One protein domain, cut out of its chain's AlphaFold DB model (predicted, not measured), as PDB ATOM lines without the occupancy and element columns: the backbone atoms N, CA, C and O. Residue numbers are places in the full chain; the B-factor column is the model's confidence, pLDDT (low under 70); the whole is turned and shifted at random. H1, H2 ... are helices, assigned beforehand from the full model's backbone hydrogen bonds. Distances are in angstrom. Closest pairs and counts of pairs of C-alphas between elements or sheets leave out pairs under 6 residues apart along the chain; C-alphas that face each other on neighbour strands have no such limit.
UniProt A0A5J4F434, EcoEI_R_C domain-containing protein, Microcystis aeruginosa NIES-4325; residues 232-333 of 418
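What this domain is: This is residues 232 to 333 of the 418 residues of the protein "EcoEI_R_C domain-containing protein" of Microcystis aeruginosa NIES-4325 (UniProt A0A5J4F434). A long helix, H1, runs along the longest axis of a loosely crossed cluster of helices, with H5 in the middle and H4 packed slantwise on H1 and H5. H3 crosses the first part of H5, and short H2 packs on the first half of H3, past the last residues of H1; residues 325 to 333 fold back past H5. The printed part has 102 residues with five named helices, H1 to H5 in chain order, and no named strand: all helix. It is compact, with a radius of gyration of the C-alphas of 13.1 A, and spans 41 by 28 by 22 A.

Where its parts are: H1, residues 232 to 251, is 28.5 A long from C-alpha 232 at (-22.904, 7.008, -36.059). H2 is residues 257 to 264, 10.3 A; H3 274 to 287, 20.0 A; H4 293 to 303, 15.6 A; H5 313 to 324, 16.3 A, ending with C-alpha 324 at (-24.465, -13.934, -44.745).

How they stand to each other: H1 touches H4 at a steep tilt of 49 degrees, opposite ways; the closest C-alphas, Asn 238 and Ala 299, are 4.9 A apart. Residues 246 to 249 of H1 only just touch H5, with 3 pairs of C-alphas within 8 A, closest Thr 246 and Val 324 at 5.9 A. H4 touches H5, closest C-alphas Pro 293 and Leu 317 at 5.3 A. H3 touches H5 about perpendicular at 85 degrees, closest C-alphas Val 277 and Leu 314 at 6.7 A. H2 touches H3, closest C-alphas Ala 258 and Met 276 at 4.9 A. H1 and H3 are apart. Every O i to N i+4 pair is within hydrogen-bond range in H1, H2, H3 and H5, and 6 of 7 in H4.

The domain as a whole: The farthest C-alphas, Glu 232 and Gln 269, are 42.5 A apart. The printed part has no cut and no long link. Mean pLDDT of the printed part is 79.0; residues 232 to 233, 255 and 257 to 273 are under 70.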
ATOM      1  N   GLU A 232     -23.542   8.073 -36.845       63.75
ATOM      2  CA  GLU A 232     -22.904   7.008 -36.059       63.75
ATOM      3  C   GLU A 232     -23.924   6.127 -35.315       63.75
ATOM      4  O   GLU A 232     -23.778   4.909 -35.280       63.75
ATOM      5  N   ALA A 233     -25.010   6.713 -34.794       69.88
ATOM      6  CA  ALA A 233     -26.078   5.951 -34.143       69.88
ATOM      7  C   ALA A 233     -26.826   5.068 -35.158       69.88
ATOM      8  O   ALA A 233     -27.078   3.895 -34.896       69.88
ATOM      9  N   GLN A 234     -27.081   5.599 -36.359       72.88
ATOM     10  CA  GLN A 234     -27.709   4.845 -37.447       72.88
ATOM     11  C   GLN A 234     -26.859   3.651 -37.886       72.88
ATOM     12  O   GLN A 234     -27.386   2.586 -38.197       72.88
ATOM     13  N   ARG A 235     -25.532   3.817 -37.913       76.81
ATOM     14  CA  ARG A 235     -24.607   2.745 -38.276       76.81
ATOM     15  C   ARG A 235     -24.613   1.613 -37.247       76.81
ATOM     16  O   ARG A 235     -24.588   0.453 -37.647       76.81
ATOM     17  N   ILE A 236     -24.689   1.942 -35.955       79.19
ATOM     18  CA  ILE A 236     -24.802   0.957 -34.867       79.19
ATOM     19  C   ILE A 236     -26.114   0.172 -34.988       79.19
ATOM     20  O   ILE A 236     -26.085  -1.059 -34.970       79.19
ATOM     21  N   ASP A 237     -27.240   0.860 -35.189       81.81
ATOM     22  CA  ASP A 237     -28.554   0.219 -35.337       81.81
ATOM     23  C   ASP A 237     -28.622  -0.670 -36.591       81.81
ATOM     24  O   ASP A 237     -29.114  -1.799 -36.538       81.81
ATOM     25  N   ASN A 238     -28.071  -0.203 -37.717       84.75
ATOM     26  CA  ASN A 238     -27.987  -0.987 -38.950       84.75
ATOM     27  C   ASN A 238     -27.100  -2.228 -38.773       84.75
ATOM     28  O   ASN A 238     -27.453  -3.303 -39.257       84.75
ATOM     29  N   GLN A 239     -25.978  -2.105 -38.055       87.31
ATOM     30  CA  GLN A 239     -25.110  -3.242 -37.759       87.31
ATOM     31  C   GLN A 239     -25.813  -4.258 -36.851       87.31
ATOM     32  O   GLN A 239     -25.702  -5.458 -37.090       87.31
ATOM     33  N   ALA A 240     -26.565  -3.798 -35.849       88.06
ATOM     34  CA  ALA A 240     -27.370  -4.670 -34.999       88.06
ATOM     35  C   ALA A 240     -28.432  -5.422 -35.815       88.06
ATOM     36  O   ALA A 240     -28.545  -6.638 -35.688       88.06
ATOM     37  N   LEU A 241     -29.130  -4.738 -36.730       88.81
ATOM     38  CA  LEU A 241     -30.116  -5.366 -37.614       88.81
ATOM     39  C   LEU A 241     -29.495  -6.446 -38.517       88.81
ATOM     40  O   LEU A 241     -30.082  -7.511 -38.704       88.81
ATOM     41  N   ILE A 242     -28.306  -6.185 -39.068       90.31
ATOM     42  CA  ILE A 242     -27.564  -7.152 -39.890       90.31
ATOM     43  C   ILE A 242     -27.109  -8.354 -39.056       90.31
ATOM     44  O   ILE A 242     -27.208  -9.491 -39.519       90.31
ATOM     45  N   ASN A 243     -26.655  -8.121 -37.823       91.06
ATOM     46  CA  ASN A 243     -26.251  -9.187 -36.908       91.06
ATOM     47  C   ASN A 243     -27.453 -10.057 -36.510       91.06
ATOM     48  O   ASN A 243     -27.345 -11.280 -36.517       91.06
ATOM     49  N   ASP A 244     -28.609  -9.450 -36.238       90.06
ATOM     50  CA  ASP A 244     -29.850 -10.167 -35.926       90.06
ATOM     51  C   ASP A 244     -30.340 -10.999 -37.117       90.06
ATOM     52  O   ASP A 244     -30.767 -12.142 -36.947       90.06
ATOM     53  N   PHE A 245     -30.250 -10.451 -38.336       91.62
ATOM     54  CA  PHE A 245     -30.544 -11.199 -39.557       91.62
ATOM     55  C   PHE A 245     -29.583 -12.380 -39.733       91.62
ATOM     56  O   PHE A 245     -30.026 -13.499 -39.974       91.62
ATOM     57  N   THR A 246     -28.283 -12.155 -39.540       90.31
ATOM     58  CA  THR A 246     -27.252 -13.205 -39.595       90.31
ATOM     59  C   THR A 246     -27.547 -14.325 -38.602       90.31
ATOM     60  O   THR A 246     -27.647 -15.486 -38.994       90.31
ATOM     61  N   ALA A 247     -27.791 -13.974 -37.339       89.56
ATOM     62  CA  ALA A 247     -28.107 -14.929 -36.284       89.56
ATOM     63  C   ALA A 247     -29.394 -15.716 -36.579       89.56
ATOM     64  O   ALA A 247     -29.466 -16.912 -36.300       89.56
ATOM     65  N   PHE A 248     -30.405 -15.074 -37.172       88.31
ATOM     66  CA  PHE A 248     -31.624 -15.756 -37.598       88.31
ATOM     67  C   PHE A 248     -31.342 -16.796 -38.689       88.31
ATOM     68  O   PHE A 248     -31.792 -17.935 -38.568       88.31
ATOM     69  N   ILE A 249     -30.587 -16.435 -39.730       86.44
ATOM     70  CA  ILE A 249     -30.238 -17.359 -40.817       86.44
ATOM     71  C   ILE A 249     -29.412 -18.541 -40.287       86.44
ATOM     72  O   ILE A 249     -29.689 -19.686 -40.642       86.44
ATOM     73  N   GLU A 250     -28.461 -18.290 -39.386       84.50
ATOM     74  CA  GLU A 250     -27.636 -19.336 -38.773       84.50
ATOM     75  C   GLU A 250     -28.435 -20.273 -37.858       84.50
ATOM     76  O   GLU A 250     -28.252 -21.490 -37.920       84.50
ATOM     77  N   ALA A 251     -29.335 -19.735 -37.031       84.88
ATOM     78  CA  ALA A 251     -30.158 -20.530 -36.118       84.88
ATOM     79  C   ALA A 251     -31.155 -21.431 -36.862       84.88
ATOM     80  O   ALA A 251     -31.450 -22.532 -36.408       84.88
ATOM     81  N   ASN A 252     -31.641 -20.985 -38.023       82.31
ATOM     82  CA  ASN A 252     -32.645 -21.698 -38.817       82.31
ATOM     83  C   ASN A 252     -32.040 -22.528 -39.962       82.31
ATOM     84  O   ASN A 252     -32.777 -23.043 -40.809       82.31
ATOM     85  N   LYS A 253     -30.708 -22.676 -40.005       75.81
ATOM     86  CA  LYS A 253     -29.993 -23.342 -41.106       75.81
ATOM     87  C   LYS A 253     -30.423 -24.796 -41.334       75.81
ATOM     88  O   LYS A 253     -30.409 -25.252 -42.471       75.81
ATOM     89  N   ASP A 254     -30.801 -25.515 -40.276       72.56
ATOM     90  CA  ASP A 254     -31.149 -26.943 -40.338       72.56
ATOM     91  C   ASP A 254     -32.669 -27.183 -40.385       72.56
ATOM     92  O   ASP A 254     -33.121 -28.207 -40.910       72.56
ATOM     93  N   GLU A 255     -33.452 -26.225 -39.878       68.19
ATOM     94  CA  GLU A 255     -34.914 -26.294 -39.791       68.19
ATOM     95  C   GLU A 255     -35.590 -25.894 -41.107       68.19
ATOM     96  O   GLU A 255     -36.535 -26.550 -41.550       68.19
ATOM     97  N   ILE A 256     -35.079 -24.859 -41.779       73.12
ATOM     98  CA  ILE A 256     -35.640 -24.375 -43.039       73.12
ATOM     99  C   ILE A 256     -34.984 -25.121 -44.198       73.12
ATOM    100  O   ILE A 256     -33.791 -24.963 -44.466       73.12
ATOM    101  N   THR A 257     -35.775 -25.893 -44.947       65.62
ATOM    102  CA  THR A 257     -35.287 -26.726 -46.062       65.62
ATOM    103  C   THR A 257     -34.460 -25.924 -47.076       65.62
ATOM    104  O   THR A 257     -33.424 -26.400 -47.534       65.62
ATOM    105  N   ALA A 258     -34.866 -24.686 -47.381       64.62
ATOM    106  CA  ALA A 258     -34.131 -23.769 -48.256       64.62
ATOM    107  C   ALA A 258     -32.720 -23.444 -47.750       64.62
ATOM    108  O   ALA A 258     -31.749 -23.541 -48.502       64.62
ATOM    109  N   LEU A 259     -32.608 -23.089 -46.467       67.00
ATOM    110  CA  LEU A 259     -31.332 -22.769 -45.836       67.00
ATOM    111  C   LEU A 259     -30.475 -24.028 -45.719       67.00
ATOM    112  O   LEU A 259     -29.299 -23.989 -46.060       67.00
ATOM    113  N   ARG A 260     -31.071 -25.175 -45.387       67.50
ATOM    114  CA  ARG A 260     -30.360 -26.455 -45.308       67.50
ATOM    115  C   ARG A 260     -29.703 -26.830 -46.633       67.50
ATOM    116  O   ARG A 260     -28.557 -27.269 -46.638       67.50
ATOM    117  N   ILE A 261     -30.391 -26.633 -47.760       64.50
ATOM    118  CA  ILE A 261     -29.815 -26.859 -49.097       64.50
ATOM    119  C   ILE A 261     -28.688 -25.858 -49.395       64.50
ATOM    120  O   ILE A 261     -27.648 -26.244 -49.930       64.50
ATOM    121  N   LEU A 262     -28.857 -24.590 -49.010       64.88
ATOM    122  CA  LEU A 262     -27.840 -23.548 -49.187       64.88
ATOM    123  C   LEU A 262     -26.595 -23.740 -48.300       64.88
ATOM    124  O   LEU A 262     -25.503 -23.348 -48.708       64.88
ATOM    125  N   TYR A 263     -26.728 -24.351 -47.123       63.84
ATOM    126  CA  TYR A 263     -25.612 -24.614 -46.209       63.84
ATOM    127  C   TYR A 263     -24.931 -25.971 -46.465       63.84
ATOM    128  O   TYR A 263     -23.704 -26.037 -46.432       63.84
ATOM    129  N   ASN A 264     -25.687 -27.040 -46.755       59.69
ATOM    130  CA  ASN A 264     -25.181 -28.419 -46.641       59.69
ATOM    131  C   ASN A 264     -24.923 -29.158 -47.970       59.69
ATOM    132  O   ASN A 264     -24.340 -30.241 -47.937       59.69
ATOM    133  N   LEU A 265     -25.321 -28.629 -49.135       55.06
ATOM    134  CA  LEU A 265     -25.079 -29.298 -50.426       55.06
ATOM    135  C   LEU A 265     -23.889 -28.695 -51.195       55.06
ATOM    136  O   LEU A 265     -23.766 -27.466 -51.253       55.06
ATOM    137  N   PRO A 266     -23.037 -29.520 -51.840       54.78
ATOM    138  CA  PRO A 266     -22.043 -29.049 -52.799       54.78
ATOM    139  C   PRO A 266     -22.701 -28.248 -53.929       54.78
ATOM    140  O   PRO A 266     -23.763 -28.598 -54.440       54.78
ATOM    141  N   TYR A 267     -22.044 -27.159 -54.314       51.88
ATOM    142  CA  TYR A 267     -22.518 -26.095 -55.205       51.88
ATOM    143  C   TYR A 267     -23.169 -26.550 -56.523       51.88
ATOM    144  O   TYR A 267     -24.091 -25.908 -57.008       51.88
ATOM    145  N   GLN A 268     -22.733 -27.684 -57.073       47.62
ATOM    146  CA  GLN A 268     -23.163 -28.205 -58.376       47.62
ATOM    147  C   GLN A 268     -24.548 -28.884 -58.360       47.62
ATOM    148  O   GLN A 268     -25.017 -29.312 -59.407       47.62
ATOM    149  N   GLN A 269     -25.199 -29.019 -57.196       50.84
ATOM    150  CA  GLN A 269     -26.444 -29.792 -57.043       50.84
ATOM    151  C   GLN A 269     -27.505 -29.078 -56.191       50.84
ATOM    152  O   GLN A 269     -28.250 -29.723 -55.454       50.84
ATOM    153  N   ARG A 270     -27.568 -27.743 -56.226       58.97
ATOM    154  CA  ARG A 270     -28.516 -26.974 -55.404       58.97
ATOM    155  C   ARG A 270     -29.747 -26.551 -56.217       58.97
ATOM    156  O   ARG A 270     -29.715 -25.475 -56.809       58.97
ATOM    157  N   PRO A 271     -30.859 -27.308 -56.207       56.34
ATOM    158  CA  PRO A 271     -32.131 -26.814 -56.718       56.34
ATOM    159  C   PRO A 271     -32.736 -25.865 -55.677       56.34
ATOM    160  O   PRO A 271     -33.644 -26.225 -54.929       56.34
ATOM    161  N   VAL A 272     -32.197 -24.649 -55.557       63.00
ATOM    162  CA  VAL A 272     -32.858 -23.604 -54.765       63.00
ATOM    163  C   VAL A 272     -34.033 -23.109 -55.588       63.00
ATOM    164  O   VAL A 272     -33.871 -22.327 -56.518       63.00
ATOM    165  N   THR A 273     -35.220 -23.610 -55.267       66.62
ATOM    166  CA  THR A 273     -36.436 -23.254 -56.000       66.62
ATOM    167  C   THR A 273     -37.077 -21.994 -55.430       66.62
ATOM    168  O   THR A 273     -36.947 -21.680 -54.242       66.62
ATOM    169  N   TYR A 274     -37.866 -21.312 -56.262       70.00
ATOM    170  CA  TYR A 274     -38.701 -20.181 -55.848       70.00
ATOM    171  C   TYR A 274     -39.516 -20.491 -54.585       70.00
ATOM    172  O   TYR A 274     -39.579 -19.691 -53.650       70.00
ATOM    173  N   LYS A 275     -40.112 -21.689 -54.534       71.50
ATOM    174  CA  LYS A 275     -40.957 -22.146 -53.426       71.50
ATOM    175  C   LYS A 275     -40.208 -22.154 -52.093       71.50
ATOM    176  O   LYS A 275     -40.767 -21.750 -51.081       71.50
ATOM    177  N   MET A 276     -38.946 -22.573 -52.110       73.88
ATOM    178  CA  MET A 276     -38.102 -22.664 -50.919       73.88
ATOM    179  C   MET A 276     -37.726 -21.278 -50.387       73.88
ATOM    180  O   MET A 276     -37.785 -21.027 -49.188       73.88
ATOM    181  N   VAL A 277     -37.384 -20.345 -51.276       77.94
ATOM    182  CA  VAL A 277     -37.043 -18.962 -50.896       77.94
ATOM    183  C   VAL A 277     -38.279 -18.227 -50.384       77.94
ATOM    184  O   VAL A 277     -38.204 -17.481 -49.408       77.94
ATOM    185  N   LYS A 278     -39.434 -18.480 -51.005       81.31
ATOM    186  CA  LYS A 278     -40.718 -17.952 -50.552       81.31
ATOM    187  C   LYS A 278     -41.096 -18.465 -49.163       81.31
ATOM    188  O   LYS A 278     -41.542 -17.672 -48.347       81.31
ATOM    189  N   GLU A 279     -40.853 -19.739 -48.864       82.69
ATOM    190  CA  GLU A 279     -41.054 -20.293 -47.521       82.69
ATOM    191  C   GLU A 279     -40.216 -19.548 -46.468       82.69
ATOM    192  O   GLU A 279     -40.744 -19.155 -45.428       82.69
ATOM    193  N   VAL A 280     -38.939 -19.265 -46.761       82.81
ATOM    194  CA  VAL A 280     -38.083 -18.466 -45.862       82.81
ATOM    195  C   VAL A 280     -38.649 -17.061 -45.677       82.81
ATOM    196  O   VAL A 280     -38.701 -16.560 -44.556       82.81
ATOM    197  N   LEU A 281     -39.086 -16.427 -46.768       84.38
ATOM    198  CA  LEU A 281     -39.676 -15.092 -46.724       84.38
ATOM    199  C   LEU A 281     -40.941 -15.062 -45.859       84.38
ATOM    200  O   LEU A 281     -41.116 -14.137 -45.068       84.38
ATOM    201  N   ASP A 282     -41.804 -16.066 -45.998       84.19
ATOM    202  CA  ASP A 282     -43.064 -16.166 -45.264       84.19
ATOM    203  C   ASP A 282     -42.815 -16.369 -43.759       84.19
ATOM    204  O   ASP A 282     -43.427 -15.678 -42.940       84.19
ATOM    205  N   ILE A 283     -41.863 -17.236 -43.383       82.69
ATOM    206  CA  ILE A 283     -41.428 -17.410 -41.985       82.69
ATOM    207  C   ILE A 283     -40.872 -16.094 -41.439       82.69
ATOM    208  O   ILE A 283     -41.255 -15.644 -40.360       82.69
ATOM    209  N   LEU A 284     -40.009 -15.430 -42.207       83.69
ATOM    210  CA  LEU A 284     -39.358 -14.200 -41.780       83.69
ATOM    211  C   LEU A 284     -40.368 -13.060 -41.582       83.69
ATOM    212  O   LEU A 284     -40.299 -12.345 -40.584       83.69
ATOM    213  N   LYS A 285     -41.365 -12.930 -42.465       80.12
ATOM    214  CA  LYS A 285     -42.459 -11.958 -42.307       80.12
ATOM    215  C   LYS A 285     -43.337 -12.246 -41.093       80.12
ATOM    216  O   LYS A 285     -43.793 -11.304 -40.448       80.12
ATOM    217  N   LYS A 286     -43.581 -13.522 -40.794       80.94
ATOM    218  CA  LYS A 286     -44.437 -13.950 -39.685       80.94
ATOM    219  C   LYS A 286     -43.752 -13.784 -38.328       80.94
ATOM    220  O   LYS A 286     -44.333 -13.191 -37.423       80.94
ATOM    221  N   ASP A 287     -42.527 -14.282 -38.199       80.94
ATOM    222  CA  ASP A 287     -41.872 -14.449 -36.900       80.94
ATOM    223  C   ASP A 287     -40.934 -13.278 -36.568       80.94
ATOM    224  O   ASP A 287     -40.714 -12.954 -35.399       80.94
ATOM    225  N   ARG A 288     -40.374 -12.614 -37.590       83.50
ATOM    226  CA  ARG A 288     -39.404 -11.519 -37.444       83.50
ATOM    227  C   ARG A 288     -39.636 -10.412 -38.487       83.50
ATOM    228  O   ARG A 288     -38.738 -10.118 -39.275       83.50
ATOM    229  N   PRO A 289     -40.778  -9.698 -38.459       82.31
ATOM    230  CA  PRO A 289     -41.110  -8.678 -39.465       82.31
ATOM    231  C   PRO A 289     -40.084  -7.534 -39.557       82.31
ATOM    232  O   PRO A 289     -39.962  -6.878 -40.591       82.31
ATOM    233  N   ASN A 290     -39.308  -7.297 -38.494       81.50
ATOM    234  CA  ASN A 290     -38.219  -6.321 -38.519       81.50
ATOM    235  C   ASN A 290     -37.055  -6.714 -39.438       81.50
ATOM    236  O   ASN A 290     -36.364  -5.827 -39.930       81.50
ATOM    237  N   LEU A 291     -36.885  -8.008 -39.708       87.31
ATOM    238  CA  LEU A 291     -35.835  -8.569 -40.553       87.31
ATOM    239  C   LEU A 291     -36.243  -8.672 -42.030       87.31
ATOM    240  O   LEU A 291     -35.579  -9.365 -42.796       87.31
ATOM    241  N   ALA A 292     -37.339  -8.012 -42.437       86.38
ATOM    242  CA  ALA A 292     -37.817  -8.032 -43.819       86.38
ATOM    243  C   ALA A 292     -36.673  -7.711 -44.807       86.38
ATOM    244  O   ALA A 292     -35.928  -6.754 -44.557       86.38
ATOM    245  N   PRO A 293     -36.538  -8.433 -45.940       88.44
ATOM    246  CA  PRO A 293     -35.362  -8.326 -46.807       88.44
ATOM    247  C   PRO A 293     -35.065  -6.901 -47.262       88.44
ATOM    248  O   PRO A 293     -33.918  -6.477 -47.255       88.44
ATOM    249  N   VAL A 294     -36.098  -6.118 -47.578       86.88
ATOM    250  CA  VAL A 294     -35.952  -4.714 -47.996       86.88
ATOM    251  C   VAL A 294     -35.287  -3.856 -46.910       86.88
ATOM    252  O   VAL A 294     -34.474  -2.987 -47.216       86.88
ATOM    253  N   ARG A 295     -35.596  -4.108 -45.632       85.56
ATOM    254  CA  ARG A 295     -35.023  -3.359 -44.502       85.56
ATOM    255  C   ARG A 295     -33.571  -3.741 -44.256       85.56
ATOM    256  O   ARG A 295     -32.735  -2.860 -44.079       85.56
ATOM    257  N   VAL A 296     -33.273  -5.038 -44.269       89.75
ATOM    258  CA  VAL A 296     -31.904  -5.541 -44.089       89.75
ATOM    259  C   VAL A 296     -31.022  -5.099 -45.258       89.75
ATOM    260  O   VAL A 296     -29.899  -4.651 -45.050       89.75
ATOM    261  N   TRP A 297     -31.558  -5.118 -46.482       90.50
ATOM    262  CA  TRP A 297     -30.894  -4.571 -47.662       90.50
ATOM    263  C   TRP A 297     -30.511  -3.102 -47.472       90.50
ATOM    264  O   TRP A 297     -29.355  -2.732 -47.666       90.50
ATOM    265  N   ALA A 298     -31.465  -2.268 -47.049       85.88
ATOM    266  CA  ALA A 298     -31.212  -0.855 -46.791       85.88
ATOM    267  C   ALA A 298     -30.141  -0.643 -45.707       85.88
ATOM    268  O   ALA A 298     -29.330   0.270 -45.833       85.88
ATOM    269  N   ALA A 299     -30.091  -1.498 -44.678       87.50
ATOM    270  CA  ALA A 299     -29.030  -1.459 -43.674       87.50
ATOM    271  C   ALA A 299     -27.650  -1.760 -44.283       87.50
ATOM    272  O   ALA A 299     -26.709  -1.006 -44.036       87.50
ATOM    273  N   TYR A 300     -27.533  -2.784 -45.137       88.19
ATOM    274  CA  TYR A 300     -26.285  -3.074 -45.856       88.19
ATOM    275  C   TYR A 300     -25.843  -1.907 -46.747       88.19
ATOM    276  O   TYR A 300     -24.665  -1.566 -46.746       88.19
ATOM    277  N   GLN A 301     -26.766  -1.223 -47.432       87.44
ATOM    278  CA  GLN A 301     -26.437  -0.062 -48.278       87.44
ATOM    279  C   GLN A 301     -25.784   1.104 -47.529       87.44
ATOM    280  O   GLN A 301     -25.101   1.918 -48.147       87.44
ATOM    281  N   GLN A 302     -26.005   1.210 -46.218       83.81
ATOM    282  CA  GLN A 302     -25.387   2.249 -45.392       83.81
ATOM    283  C   GLN A 302     -24.001   1.847 -44.869       83.81
ATOM    284  O   GLN A 302     -23.265   2.704 -44.384       83.81
ATOM    285  N   ILE A 303     -23.647   0.559 -44.926       81.25
ATOM    286  CA  ILE A 303     -22.410   0.015 -44.340       81.25
ATOM    287  C   ILE A 303     -21.416  -0.430 -45.417       81.25
ATOM    288  O   ILE A 303     -20.208  -0.291 -45.224       81.25
ATOM    289  N   GLU A 304     -21.898  -0.919 -46.558       82.56
ATOM    290  CA  GLU A 304     -21.084  -1.338 -47.696       82.56
ATOM    291  C   GLU A 304     -21.586  -0.745 -49.019       82.56
ATOM    292  O   GLU A 304     -22.740  -0.341 -49.168       82.56
ATOM    293  N   ALA A 305     -20.687  -0.666 -50.001       79.06
ATOM    294  CA  ALA A 305     -20.998  -0.127 -51.318       79.06
ATOM    295  C   ALA A 305     -21.766  -1.161 -52.155       79.06
ATOM    296  O   ALA A 305     -21.173  -2.010 -52.820       79.06
ATOM    297  N   VAL A 306     -23.093  -1.070 -52.133       83.25
ATOM    298  CA  VAL A 306     -23.988  -1.946 -52.902       83.25
ATOM    299  C   VAL A 306     -24.228  -1.358 -54.305       83.25
ATOM    300  O   VAL A 306     -24.636  -0.200 -54.416       83.25
ATOM    301  N   PRO A 307     -24.017  -2.116 -55.398       75.75
ATOM    302  CA  PRO A 307     -23.989  -1.566 -56.759       75.75
ATOM    303  C   PRO A 307     -25.358  -1.166 -57.336       75.75
ATOM    304  O   PRO A 307     -25.416  -0.301 -58.209       75.75
ATOM    305  N   SER A 308     -26.457  -1.790 -56.903       80.38
ATOM    306  CA  SER A 308     -27.824  -1.419 -57.303       80.38
ATOM    307  C   SER A 308     -28.868  -2.007 -56.350       80.38
ATOM    308  O   SER A 308     -28.536  -2.836 -55.510       80.38
ATOM    309  N   ASN A 309     -30.128  -1.588 -56.477       82.56
ATOM    310  CA  ASN A 309     -31.249  -2.182 -55.743       82.56
ATOM    311  C   ASN A 309     -31.688  -3.517 -56.374       82.56
ATOM    312  O   ASN A 309     -31.503  -3.694 -57.582       82.56
ATOM    313  N   PRO A 310     -32.281  -4.433 -55.589       81.81
ATOM    314  CA  PRO A 310     -32.838  -5.682 -56.090       81.81
ATOM    315  C   PRO A 310     -34.169  -5.414 -56.801       81.81
ATOM    316  O   PRO A 310     -34.892  -4.479 -56.450       81.81
ATOM    317  N   THR A 311     -34.519  -6.239 -57.788       77.81
ATOM    318  CA  THR A 311     -35.792  -6.096 -58.523       77.81
ATOM    319  C   THR A 311     -37.009  -6.609 -57.754       77.81
ATOM    320  O   THR A 311     -38.131  -6.187 -58.029       77.81
ATOM    321  N   SER A 312     -36.811  -7.501 -56.778       82.81
ATOM    322  CA  SER A 312     -37.884  -8.074 -55.965       82.81
ATOM    323  C   SER A 312     -37.419  -8.389 -54.542       82.81
ATOM    324  O   SER A 312     -36.227  -8.494 -54.256       82.81
ATOM    325  N   GLU A 313     -38.372  -8.591 -53.635       82.06
ATOM    326  CA  GLU A 313     -38.083  -8.969 -52.246       82.06
ATOM    327  C   GLU A 313     -37.445 -10.368 -52.132       82.06
ATOM    328  O   GLU A 313     -36.634 -10.611 -51.240       82.06
ATOM    329  N   LEU A 314     -37.759 -11.277 -53.060       81.19
ATOM    330  CA  LEU A 314     -37.188 -12.627 -53.093       81.19
ATOM    331  C   LEU A 314     -35.743 -12.622 -53.600       81.19
ATOM    332  O   LEU A 314     -34.884 -13.266 -52.999       81.19
ATOM    333  N   THR A 315     -35.459 -11.858 -54.660       82.06
ATOM    334  CA  THR A 315     -34.084 -11.693 -55.163       82.06
ATOM    335  C   THR A 315     -33.212 -10.961 -54.139       82.06
ATOM    336  O   THR A 315     -32.048 -11.322 -53.951       82.06
ATOM    337  N   ALA A 316     -33.791 -10.013 -53.388       87.50
ATOM    338  CA  ALA A 316     -33.146  -9.394 -52.231       87.50
ATOM    339  C   ALA A 316     -32.789 -10.427 -51.151       87.50
ATOM    340  O   ALA A 316     -31.651 -10.458 -50.686       87.50
ATOM    341  N   LEU A 317     -33.736 -11.294 -50.773       87.25
ATOM    342  CA  LEU A 317     -33.526 -12.307 -49.737       87.25
ATOM    343  C   LEU A 317     -32.395 -13.279 -50.095       87.25
ATOM    344  O   LEU A 317     -31.567 -13.579 -49.241       87.25
ATOM    345  N   ILE A 318     -32.308 -13.742 -51.342       82.62
ATOM    346  CA  ILE A 318     -31.218 -14.640 -51.754       82.62
ATOM    347  C   ILE A 318     -29.867 -13.958 -51.670       82.62
ATOM    348  O   ILE A 318     -28.936 -14.531 -51.112       82.62
ATOM    349  N   ALA A 319     -29.749 -12.753 -52.221       86.19
ATOM    350  CA  ALA A 319     -28.498 -12.011 -52.177       86.19
ATOM    351  C   ALA A 319     -28.061 -11.752 -50.722       86.19
ATOM    352  O   ALA A 319     -26.887 -11.913 -50.397       86.19
ATOM    353  N   LEU A 320     -29.009 -11.465 -49.823       89.75
ATOM    354  CA  LEU A 320     -28.747 -11.347 -48.388       89.75
ATOM    355  C   LEU A 320     -28.290 -12.669 -47.760       89.75
ATOM    356  O   LEU A 320     -27.296 -12.683 -47.042       89.75
ATOM    357  N   ILE A 321     -28.963 -13.787 -48.048       85.12
ATOM    358  CA  ILE A 321     -28.551 -15.102 -47.536       85.12
ATOM    359  C   ILE A 321     -27.140 -15.432 -48.026       85.12
ATOM    360  O   ILE A 321     -26.295 -15.789 -47.215       85.12
ATOM    361  N   ARG A 322     -26.853 -15.256 -49.322       82.12
ATOM    362  CA  ARG A 322     -25.527 -15.491 -49.921       82.12
ATOM    363  C   ARG A 322     -24.433 -14.644 -49.272       82.12
ATOM    364  O   ARG A 322     -23.341 -15.153 -49.017       82.12
ATOM    365  N   ARG A 323     -24.742 -13.381 -48.975       87.12
ATOM    366  CA  ARG A 323     -23.855 -12.458 -48.263       87.12
ATOM    367  C   ARG A 323     -23.564 -12.921 -46.832       87.12
ATOM    368  O   ARG A 323     -22.418 -12.830 -46.397       87.12
ATOM    369  N   VAL A 324     -24.576 -13.426 -46.124       87.19
ATOM    370  CA  VAL A 324     -24.465 -13.934 -44.745       87.19
ATOM    371  C   VAL A 324     -23.652 -15.223 -44.677       87.19
ATOM    372  O   VAL A 324     -22.766 -15.347 -43.839       87.19
ATOM    373  N   ILE A 325     -23.896 -16.169 -45.586       79.81
ATOM    374  CA  ILE A 325     -23.172 -17.451 -45.617       79.81
ATOM    375  C   ILE A 325     -21.745 -17.332 -46.176       79.81
ATOM    376  O   ILE A 325     -21.039 -18.334 -46.271       79.81
ATOM    377  N   GLY A 326     -21.324 -16.126 -46.571       79.56
ATOM    378  CA  GLY A 326     -19.977 -15.845 -47.065       79.56
ATOM    379  C   GLY A 326     -19.710 -16.291 -48.504       79.56
ATOM    380  O   GLY A 326     -18.548 -16.404 -48.883       79.56
ATOM    381  N   LEU A 327     -20.749 -16.548 -49.311       75.62
ATOM    382  CA  LEU A 327     -20.569 -16.834 -50.742       75.62
ATOM    383  C   LEU A 327     -20.216 -15.576 -51.536       75.62
ATOM    384  O   LEU A 327     -19.426 -15.644 -52.474       75.62
ATOM    385  N   ASP A 328     -20.801 -14.442 -51.154       79.38
ATOM    386  CA  ASP A 328     -20.531 -13.151 -51.773       79.38
ATOM    387  C   ASP A 328     -19.857 -12.238 -50.729       79.38
ATOM    388  O   ASP A 328     -20.405 -12.010 -49.651       79.38
ATOM    389  N   GLU A 329     -18.664 -11.710 -51.036       82.62
ATOM    390  CA  GLU A 329     -17.931 -10.796 -50.137       82.62
ATOM    391  C   GLU A 329     -18.660  -9.459 -49.938       82.62
ATOM    392  O   GLU A 329     -18.554  -8.834 -48.883       82.62
ATOM    393  N   VAL A 330     -19.410  -9.031 -50.957       85.94
ATOM    394  CA  VAL A 330     -20.194  -7.790 -50.992       85.94
ATOM    395  C   VAL A 330     -21.602  -8.122 -51.466       85.94
ATOM    396  O   VAL A 330     -21.769  -8.901 -52.413       85.94
ATOM    397  N   LEU A 331     -22.617  -7.515 -50.846       88.75
ATOM    398  CA  LEU A 331     -24.010  -7.698 -51.224       88.75
ATOM    399  C   LEU A 331     -24.207  -7.278 -52.679       88.75
ATOM    400  O   LEU A 331     -24.146  -6.101 -53.042       88.75
ATOM    401  N   THR A 332     -24.440  -8.278 -53.521       85.62
ATOM    402  CA  THR A 332     -24.577  -8.107 -54.962       85.62
ATOM    403  C   THR A 332     -25.972  -8.557 -55.381       85.62
ATOM    404  O   THR A 332     -26.352  -9.693 -55.096       85.62
ATOM    405  N   PRO A 333     -26.748  -7.703 -56.070       86.81
ATOM    406  CA  PRO A 333     -28.034  -8.094 -56.630       86.81
ATOM    407  C   PRO A 333     -27.897  -9.295 -57.562       86.81
ATOM    408  O   PRO A 333     -26.933  -9.410 -58.329       86.81
TER     409      PRO A 333